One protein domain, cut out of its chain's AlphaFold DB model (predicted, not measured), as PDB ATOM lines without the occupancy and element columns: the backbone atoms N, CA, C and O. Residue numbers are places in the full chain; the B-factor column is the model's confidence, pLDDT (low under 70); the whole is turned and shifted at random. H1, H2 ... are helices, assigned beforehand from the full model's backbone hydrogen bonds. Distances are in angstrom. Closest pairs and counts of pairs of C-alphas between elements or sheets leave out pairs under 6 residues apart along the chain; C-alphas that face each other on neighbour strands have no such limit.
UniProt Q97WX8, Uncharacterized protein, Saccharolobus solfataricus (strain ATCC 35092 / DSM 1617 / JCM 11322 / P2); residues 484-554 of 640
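Overview. This is residues 484 to 554 of the 640 residues of an uncharacterized protein of Saccharolobus solfataricus (strain ATCC 35092 / DSM 1617 / JCM 11322 / P2) (UniProt Q97WX8). The long helix H4 runs as an arm from a head of three helices, H1, H2 and H3, side by side in a triangle, and H5 folds back along its far end. The printed part has 71 residues with five named helices, H1 to H5 in chain order, and no named strand: class all helix. It is loose, radius of gyration of the C-alphas 15.3 A, and spans 45 by 21 by 21 A, a rod.

Arrangement. H4, residues 521 to 538, touches H3, residues 508 to 517, with residues 523 to 527 alone, only just about perpendicular at 71 degrees; the closest C-alphas, Ala 516 and Val 524, are 4.9 A apart. H3, the hub, forms a hairpin with H2, residues 495 to 504, closest C-alphas Ile 499 and Ile 511, 5.4 A. H1, residues 484 to 490, touches H3, closest C-alphas Ala 485 and Val 514, 4.4 A. H5, residues 546 to 554, forms a hairpin with H4, residues 532 to 536 alone, closest C-alphas Ile 532 and Arg 554, 6.3 A. Every O i to N i+4 pair is within hydrogen-bond range in H1 to H5.

Along the chain. H4 measures 25.8 A, from C-alpha 521 at (-6.711, 39.174, 21.121) to C-alpha 538 at (8.852, 47.727, 2.403).

Size, cuts and confidence. The printed part has no cut. Residues 540 to 545 stand free; 541 to 545 have pLDDT under 70.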
ATOM      1  N   PRO A 484       2.802  25.587  11.089       91.88
ATOM      2  CA  PRO A 484       1.835  25.105  12.074       91.88
ATOM      3  C   PRO A 484       0.606  26.010  12.164       91.88
ATOM      4  O   PRO A 484      -0.525  25.528  12.083       91.88
ATOM      5  N   ALA A 485       0.813  27.327  12.218       93.56
ATOM      6  CA  ALA A 485      -0.272  28.297  12.232       93.56
ATOM      7  C   ALA A 485      -1.088  28.265  10.935       93.56
ATOM      8  O   ALA A 485      -2.315  28.296  10.992       93.56
ATOM      9  N   LEU A 486      -0.443  28.124   9.771       92.50
ATOM     10  CA  LEU A 486      -1.135  28.010   8.490       92.50
ATOM     11  C   LEU A 486      -1.983  26.732   8.417       92.50
ATOM     12  O   LEU A 486      -3.127  26.789   7.977       92.50
ATOM     13  N   ARG A 487      -1.491  25.585   8.906       93.31
ATOM     14  CA  ARG A 487      -2.277  24.335   8.971       93.31
ATOM     15  C   ARG A 487      -3.532  24.508   9.817       93.31
ATOM     16  O   ARG A 487      -4.612  24.089   9.400       93.31
ATOM     17  N   VAL A 488      -3.412  25.159  10.974       95.12
ATOM     18  CA  VAL A 488      -4.564  25.480  11.829       95.12
ATOM     19  C   VAL A 488      -5.491  26.470  11.118       95.12
ATOM     20  O   VAL A 488      -6.700  26.250  11.044       95.12
ATOM     21  N   ALA A 489      -4.933  27.502  10.483       94.25
ATOM     22  CA  ALA A 489      -5.679  28.502   9.729       94.25
ATOM     23  C   ALA A 489      -6.358  27.930   8.481       94.25
ATOM     24  O   ALA A 489      -7.311  28.508   7.976       94.25
ATOM     25  N   LEU A 490      -5.940  26.787   7.952       92.62
ATOM     26  CA  LEU A 490      -6.630  26.141   6.839       92.62
ATOM     27  C   LEU A 490      -7.590  25.030   7.293       92.62
ATOM     28  O   LEU A 490      -8.341  24.524   6.466       92.62
ATOM     29  N   GLY A 491      -7.646  24.734   8.596       92.75
ATOM     30  CA  GLY A 491      -8.506  23.697   9.174       92.75
ATOM     31  C   GLY A 491      -7.936  22.278   9.078       92.75
ATOM     32  O   GLY A 491      -8.662  21.324   9.330       92.75
ATOM     33  N   ILE A 492      -6.652  22.138   8.737       92.81
ATOM     34  CA  ILE A 492      -5.942  20.851   8.622       92.81
ATOM     35  C   ILE A 492      -5.646  20.268  10.007       92.81
ATOM     36  O   ILE A 492      -5.629  19.056  10.205       92.81
ATOM     37  N   ALA A 493      -5.356  21.138  10.976       93.12
ATOM     38  CA  ALA A 493      -4.966  20.754  12.325       93.12
ATOM     39  C   ALA A 493      -5.731  21.564  13.373       93.12
ATOM     40  O   ALA A 493      -6.112  22.712  13.142       93.12
ATOM     41  N   LYS A 494      -5.920  20.970  14.554       94.88
ATOM     42  CA  LYS A 494      -6.405  21.702  15.729       94.88
ATOM     43  C   LYS A 494      -5.282  22.582  16.303       94.88
ATOM     44  O   LYS A 494      -4.116  22.195  16.177       94.88
ATOM     45  N   PRO A 495      -5.598  23.712  16.965       93.56
ATOM     46  CA  PRO A 495      -4.594  24.586  17.575       93.56
ATOM     47  C   PRO A 495      -3.607  23.851  18.490       93.56
ATOM     48  O   PRO A 495      -2.419  24.135  18.451       93.56
ATOM     49  N   GLU A 496      -4.070  22.862  19.256       94.38
ATOM     50  CA  GLU A 496      -3.240  22.092  20.194       94.38
ATOM     51  C   GLU A 496      -2.140  21.301  19.473       94.38
ATOM     52  O   GLU A 496      -1.012  21.217  19.949       94.38
ATOM     53  N   VAL A 497      -2.449  20.767  18.287       92.88
ATOM     54  CA  VAL A 497      -1.466  20.079  17.438       92.88
ATOM     55  C   VAL A 497      -0.471  21.083  16.858       92.88
ATOM     56  O   VAL A 497       0.718  20.797  16.797       92.88
ATOM     57  N   GLY A 498      -0.946  22.268  16.456       90.69
ATOM     58  CA  GLY A 498      -0.086  23.345  15.967       90.69
ATOM     59  C   GLY A 498       0.918  23.824  17.019       90.69
ATOM     60  O   GLY A 498       2.098  23.942  16.707       90.69
ATOM     61  N   ILE A 499       0.469  24.035  18.262       92.19
ATOM     62  CA  ILE A 499       1.331  24.445  19.385       92.19
ATOM     63  C   ILE A 499       2.397  23.384  19.649       92.19
ATOM     64  O   ILE A 499       3.575  23.719  19.696       92.19
ATOM     65  N   LYS A 500       2.006  22.107  19.723       92.19
ATOM     66  CA  LYS A 500       2.950  21.006  19.946       92.19
ATOM     67  C   LYS A 500       4.048  20.948  18.876       92.19
ATOM     68  O   LYS A 500       5.211  20.747  19.201       92.19
ATOM     69  N   LEU A 501       3.698  21.162  17.605       88.25
ATOM     70  CA  LEU A 501       4.690  21.228  16.525       88.25
ATOM     71  C   LEU A 501       5.656  22.411  16.698       88.25
ATOM     72  O   LEU A 501       6.846  22.265  16.443       88.25
ATOM     73  N   CYS A 502       5.168  23.572  17.139       89.81
ATOM     74  CA  CYS A 502       6.033  24.719  17.429       89.81
ATOM     75  C   CYS A 502       6.964  24.466  18.629       89.81
ATOM     76  O   CYS A 502       8.121  24.880  18.593       89.81
ATOM     77  N   GLU A 503       6.489  23.767  19.667       89.75
ATOM     78  CA  GLU A 503       7.305  23.346  20.818       89.75
ATOM     79  C   GLU A 503       8.422  22.385  20.389       89.75
ATOM     80  O   GLU A 503       9.564  22.548  20.803       89.75
ATOM     81  N   GLU A 504       8.136  21.438  19.489       87.00
ATOM     82  CA  GLU A 504       9.152  20.552  18.896       87.00
ATOM     83  C   GLU A 504      10.224  21.330  18.107       87.00
ATOM     84  O   GLU A 504      11.367  20.882  18.002       87.00
ATOM     85  N   PHE A 505       9.881  22.508  17.575       80.69
ATOM     86  CA  PHE A 505      10.817  23.402  16.889       80.69
ATOM     87  C   PHE A 505      11.551  24.380  17.817       80.69
ATOM     88  O   PHE A 505      12.465  25.054  17.342       80.69
ATOM     89  N   ASN A 506      11.189  24.456  19.103       84.31
ATOM     90  CA  ASN A 506      11.652  25.489  20.037       84.31
ATOM     91  C   ASN A 506      11.491  26.923  19.475       84.31
ATOM     92  O   ASN A 506      12.393  27.750  19.609       84.31
ATOM     93  N   ASP A 507      10.358  27.218  18.822       84.38
ATOM     94  CA  ASP A 507      10.072  28.526  18.207       84.38
ATOM     95  C   ASP A 507       8.867  29.203  18.886       84.38
ATOM     96  O   ASP A 507       7.708  28.874  18.623       84.38
ATOM     97  N   GLU A 508       9.134  30.175  19.764       86.88
ATOM     98  CA  GLU A 508       8.093  30.925  20.484       86.88
ATOM     99  C   GLU A 508       7.208  31.755  19.541       86.88
ATOM    100  O   GLU A 508       5.996  31.853  19.737       86.88
ATOM    101  N   VAL A 509       7.774  32.288  18.453       87.38
ATOM    102  CA  VAL A 509       7.015  33.098  17.490       87.38
ATOM    103  C   VAL A 509       6.045  32.224  16.689       87.38
ATOM    104  O   VAL A 509       4.954  32.663  16.324       87.38
ATOM    105  N   CYS A 510       6.411  30.966  16.440       91.19
ATOM    106  CA  CYS A 510       5.501  29.974  15.873       91.19
ATOM    107  C   CYS A 510       4.271  29.759  16.776       91.19
ATOM    108  O   CYS A 510       3.140  29.746  16.277       91.19
ATOM    109  N   ILE A 511       4.468  29.645  18.097       91.44
ATOM    110  CA  ILE A 511       3.372  29.488  19.071       91.44
ATOM    111  C   ILE A 511       2.442  30.701  19.015       91.44
ATOM    112  O   ILE A 511       1.223  30.528  18.926       91.44
ATOM    113  N   ASP A 512       2.997  31.913  18.986       92.06
ATOM    114  CA  ASP A 512       2.220  33.148  18.866       92.06
ATOM    115  C   ASP A 512       1.333  33.144  17.617       92.06
ATOM    116  O   ASP A 512       0.139  33.447  17.689       92.06
ATOM    117  N   PHE A 513       1.848  32.711  16.466       93.31
ATOM    118  CA  PHE A 513       1.019  32.605  15.266       93.31
ATOM    119  C   PHE A 513      -0.135  31.610  15.436       93.31
ATOM    120  O   PHE A 513      -1.255  31.901  15.010       93.31
ATOM    121  N   VAL A 514       0.075  30.467  16.095       94.94
ATOM    122  CA  VAL A 514      -1.014  29.513  16.374       94.94
ATOM    123  C   VAL A 514      -2.033  30.102  17.360       94.94
ATOM    124  O   VAL A 514      -3.244  29.954  17.164       94.94
ATOM    125  N   LEU A 515      -1.576  30.823  18.388       95.06
ATOM    126  CA  LEU A 515      -2.438  31.522  19.345       95.06
ATOM    127  C   LEU A 515      -3.250  32.641  18.685       95.06
ATOM    128  O   LEU A 515      -4.419  32.831  19.035       95.06
ATOM    129  N   ALA A 516      -2.679  33.339  17.701       94.56
ATOM    130  CA  ALA A 516      -3.401  34.317  16.899       94.56
ATOM    131  C   ALA A 516      -4.567  33.652  16.156       94.56
ATOM    132  O   ALA A 516      -5.697  34.134  16.235       94.56
ATOM    133  N   VAL A 517      -4.331  32.509  15.502       95.56
ATOM    134  CA  VAL A 517      -5.385  31.743  14.809       95.56
ATOM    135  C   VAL A 517      -6.458  31.244  15.783       95.56
ATOM    136  O   VAL A 517      -7.636  31.232  15.434       95.56
ATOM    137  N   LYS A 518      -6.082  30.893  17.021       95.19
ATOM    138  CA  LYS A 518      -7.021  30.530  18.099       95.19
ATOM    139  C   LYS A 518      -7.864  31.720  18.597       95.19
ATOM    140  O   LYS A 518      -8.845  31.510  19.305       95.19
ATOM    141  N   GLY A 519      -7.506  32.951  18.231       91.75
ATOM    142  CA  GLY A 519      -8.240  34.164  18.592       91.75
ATOM    143  C   GLY A 519      -7.726  34.866  19.851       91.75
ATOM    144  O   GLY A 519      -8.475  35.624  20.464       91.75
ATOM    145  N   ASN A 520      -6.468  34.646  20.256       95.06
ATOM    146  CA  ASN A 520      -5.863  35.430  21.335       95.06
ATOM    147  C   ASN A 520      -5.759  36.906  20.910       95.06
ATOM    148  O   ASN A 520      -4.953  37.261  20.050       95.06
ATOM    149  N   SER A 521      -6.570  37.770  21.522       92.00
ATOM    150  CA  SER A 521      -6.711  39.174  21.121       92.00
ATOM    151  C   SER A 521      -5.414  39.978  21.236       92.00
ATOM    152  O   SER A 521      -5.149  40.818  20.372       92.00
ATOM    153  N   ALA A 522      -4.589  39.705  22.252       93.69
ATOM    154  CA  ALA A 522      -3.301  40.368  22.436       93.69
ATOM    155  C   ALA A 522      -2.336  40.009  21.299       93.69
ATOM    156  O   ALA A 522      -1.753  40.900  20.680       93.69
ATOM    157  N   VAL A 523      -2.247  38.721  20.959       93.75
ATOM    158  CA  VAL A 523      -1.351  38.236  19.902       93.75
ATOM    159  C   VAL A 523      -1.846  38.650  18.515       93.75
ATOM    160  O   VAL A 523      -1.058  39.074  17.678       93.75
ATOM    161  N   VAL A 524      -3.160  38.635  18.270       94.94
ATOM    162  CA  VAL A 524      -3.749  39.161  17.025       94.94
ATOM    163  C   VAL A 524      -3.416  40.644  16.845       94.94
ATOM    164  O   VAL A 524      -3.100  41.072  15.735       94.94
ATOM    165  N   LYS A 525      -3.466  41.442  17.920       94.06
ATOM    166  CA  LYS A 525      -3.087  42.860  17.876       94.06
ATOM    167  C   LYS A 525      -1.606  43.031  17.531       94.06
ATOM    168  O   LYS A 525      -1.300  43.790  16.615       94.06
ATOM    169  N   GLN A 526      -0.720  42.291  18.199       92.75
ATOM    170  CA  GLN A 526       0.720  42.314  17.923       92.75
ATOM    171  C   GLN A 526       1.040  41.885  16.489       92.75
ATOM    172  O   GLN A 526       1.795  42.565  15.798       92.75
ATOM    173  N   LEU A 527       0.426  40.797  16.016       92.50
ATOM    174  CA  LEU A 527       0.602  40.307  14.653       92.50
ATOM    175  C   LEU A 527       0.203  41.380  13.644       92.50
ATOM    176  O   LEU A 527       0.976  41.695  12.746       92.50
ATOM    177  N   ARG A 528      -0.974  41.984  13.827       94.94
ATOM    178  CA  ARG A 528      -1.475  43.050  12.958       94.94
ATOM    179  C   ARG A 528      -0.520  44.241  12.901       94.94
ATOM    180  O   ARG A 528      -0.208  44.710  11.810       94.94
ATOM    181  N   GLU A 529      -0.048  44.715  14.051       93.50
ATOM    182  CA  GLU A 529       0.942  45.796  14.123       93.50
ATOM    183  C   GLU A 529       2.248  45.401  13.417       93.50
ATOM    184  O   GLU A 529       2.791  46.190  12.645       93.50
ATOM    185  N   GLY A 530       2.703  44.158  13.594       91.50
ATOM    186  CA  GLY A 530       3.860  43.600  12.896       91.50
ATOM    187  C   GLY A 530       3.708  43.606  11.372       91.50
ATOM    188  O   GLY A 530       4.623  44.047  10.677       91.50
ATOM    189  N   VAL A 531       2.549  43.192  10.847       91.38
ATOM    190  CA  VAL A 531       2.267  43.204   9.398       91.38
ATOM    191  C   VAL A 531       2.260  44.628   8.842       91.38
ATOM    192  O   VAL A 531       2.852  44.877   7.793       91.38
ATOM    193  N   ILE A 532       1.642  45.578   9.549       92.62
ATOM    194  CA  ILE A 532       1.634  46.995   9.149       92.62
ATOM    195  C   ILE A 532       3.060  47.551   9.134       92.62
ATOM    196  O   ILE A 532       3.453  48.219   8.184       92.62
ATOM    197  N   ASN A 533       3.859  47.250  10.157       89.81
ATOM    198  CA  ASN A 533       5.244  47.708  10.234       89.81
ATOM    199  C   ASN A 533       6.110  47.112   9.118       89.81
ATOM    200  O   ASN A 533       6.923  47.827   8.533       89.81
ATOM    201  N   ALA A 534       5.933  45.826   8.800       88.00
ATOM    202  CA  ALA A 534       6.612  45.185   7.676       88.00
ATOM    203  C   ALA A 534       6.250  45.873   6.352       88.00
ATOM    204  O   ALA A 534       7.146  46.261   5.607       88.00
ATOM    205  N   PHE A 535       4.960  46.125   6.119       89.62
ATOM    206  CA  PHE A 535       4.473  46.847   4.943       89.62
ATOM    207  C   PHE A 535       5.053  48.269   4.842       89.62
ATOM    208  O   PHE A 535       5.575  48.647   3.795       89.62
ATOM    209  N   ASN A 536       5.057  49.032   5.942       88.12
ATOM    210  CA  ASN A 536       5.686  50.358   6.004       88.12
ATOM    211  C   ASN A 536       7.178  50.308   5.673       88.12
ATOM    212  O   ASN A 536       7.691  51.171   4.965       88.12
ATOM    213  N   ASN A 537       7.892  49.317   6.208       85.25
ATOM    214  CA  ASN A 537       9.318  49.162   5.951       85.25
ATOM    215  C   ASN A 537       9.593  48.840   4.480       85.25
ATOM    216  O   ASN A 537      10.537  49.399   3.928       85.25
ATOM    217  N   SER A 538       8.752  48.023   3.838       83.69
ATOM    218  CA  SER A 538       8.852  47.727   2.403       83.69
ATOM    219  C   SER A 538       8.626  48.952   1.517       83.69
ATOM    220  O   SER A 538       9.068  48.952   0.375       83.69
ATOM    221  N   LEU A 539       7.977  50.003   2.026       82.38
ATOM    222  CA  LEU A 539       7.754  51.261   1.309       82.38
ATOM    223  C   LEU A 539       8.882  52.290   1.485       82.38
ATOM    224  O   LEU A 539       8.854  53.352   0.854       82.38
ATOM    225  N   LYS A 540       9.890  52.021   2.324       72.25
ATOM    226  CA  LYS A 540      11.031  52.932   2.484       72.25
ATOM    227  C   LYS A 540      11.772  53.076   1.150       72.25
ATOM    228  O   LYS A 540      12.196  52.088   0.564       72.25
ATOM    229  N   GLY A 541      11.932  54.316   0.686       65.00
ATOM    230  CA  GLY A 541      12.588  54.631  -0.591       65.00
ATOM    231  C   GLY A 541      11.638  54.838  -1.778       65.00
ATOM    232  O   GLY A 541      12.101  55.132  -2.877       65.00
ATOM    233  N   PHE A 542      10.321  54.738  -1.581       66.50
ATOM    234  CA  PHE A 542       9.340  55.079  -2.612       66.50
ATOM    235  C   PHE A 542       9.098  56.597  -2.664       66.50
ATOM    236  O   PHE A 542       8.842  57.230  -1.646       66.50
ATOM    237  N   GLY A 543       9.177  57.188  -3.861       60.34
ATOM    238  CA  GLY A 543       9.086  58.641  -4.087       60.34
ATOM    239  C   GLY A 543       7.672  59.210  -4.279       60.34
ATOM    240  O   GLY A 543       7.531  60.224  -4.958       60.34
ATOM    241  N   PHE A 544       6.625  58.564  -3.757       69.94
ATOM    242  CA  PHE A 544       5.230  59.033  -3.846       69.94
ATOM    243  C   PHE A 544       4.572  59.109  -2.459       69.94
ATOM    244  O   PHE A 544       5.221  58.807  -1.466       69.94
ATOM    245  N   ASP A 545       3.298  59.514  -2.378       67.50
ATOM    246  CA  ASP A 545       2.533  59.558  -1.121       67.50
ATOM    247  C   ASP A 545       2.366  58.159  -0.498       67.50
ATOM    248  O   ASP A 545       1.441  57.402  -0.803       67.50
ATOM    249  N   VAL A 546       3.323  57.805   0.354       78.81
ATOM    250  CA  VAL A 546       3.378  56.530   1.064       78.81
ATOM    251  C   VAL A 546       2.310  56.466   2.163       78.81
ATOM    252  O   VAL A 546       1.771  55.395   2.438       78.81
ATOM    253  N   GLU A 547       1.964  57.603   2.768       82.62
ATOM    254  CA  GLU A 547       1.097  57.669   3.948       82.62
ATOM    255  C   GLU A 547      -0.337  57.232   3.622       82.62
ATOM    256  O   GLU A 547      -0.962  56.496   4.388       82.62
ATOM    257  N   SER A 548      -0.846  57.612   2.447       85.25
ATOM    258  CA  SER A 548      -2.164  57.175   1.975       85.25
ATOM    259  C   SER A 548      -2.260  55.647   1.839       85.25
ATOM    260  O   SER A 548      -3.163  55.034   2.414       85.25
ATOM    261  N   LEU A 549      -1.279  55.001   1.192       86.06
ATOM    262  CA  LEU A 549      -1.253  53.536   1.034       86.06
ATOM    263  C   LEU A 549      -1.110  52.800   2.369       86.06
ATOM    264  O   LEU A 549      -1.707  51.741   2.560       86.06
ATOM    265  N   ILE A 550      -0.322  53.347   3.298       88.12
ATOM    266  CA  ILE A 550      -0.170  52.787   4.645       88.12
ATOM    267  C   ILE A 550      -1.511  52.792   5.375       88.12
ATOM    268  O   ILE A 550      -1.891  51.788   5.981       88.12
ATOM    269  N   ASN A 551      -2.230  53.913   5.325       90.31
ATOM    270  CA  ASN A 551      -3.525  54.047   5.982       90.31
ATOM    271  C   ASN A 551      -4.583  53.149   5.336       90.31
ATOM    272  O   ASN A 551      -5.363  52.510   6.044       90.31
ATOM    273  N   GLU A 552      -4.560  53.023   4.013       90.88
ATOM    274  CA  GLU A 552      -5.423  52.110   3.272       90.88
ATOM    275  C   GLU A 552      -5.150  50.642   3.644       90.88
ATOM    276  O   GLU A 552      -6.074  49.904   4.002       90.88
ATOM    277  N   PHE A 553      -3.879  50.226   3.671       92.75
ATOM    278  CA  PHE A 553      -3.492  48.881   4.096       92.75
ATOM    279  C   PHE A 553      -3.853  48.612   5.561       92.75
ATOM    280  O   PHE A 553      -4.415  47.562   5.877       92.75
ATOM    281  N   ARG A 554      -3.610  49.579   6.456       93.94
ATOM    282  CA  ARG A 554      -4.024  49.522   7.866       93.94
ATOM    283  C   ARG A 554      -5.530  49.307   7.990       93.94
ATOM    284  O   ARG A 554      -5.952  48.486   8.805       93.94
TER     285      ARG A 554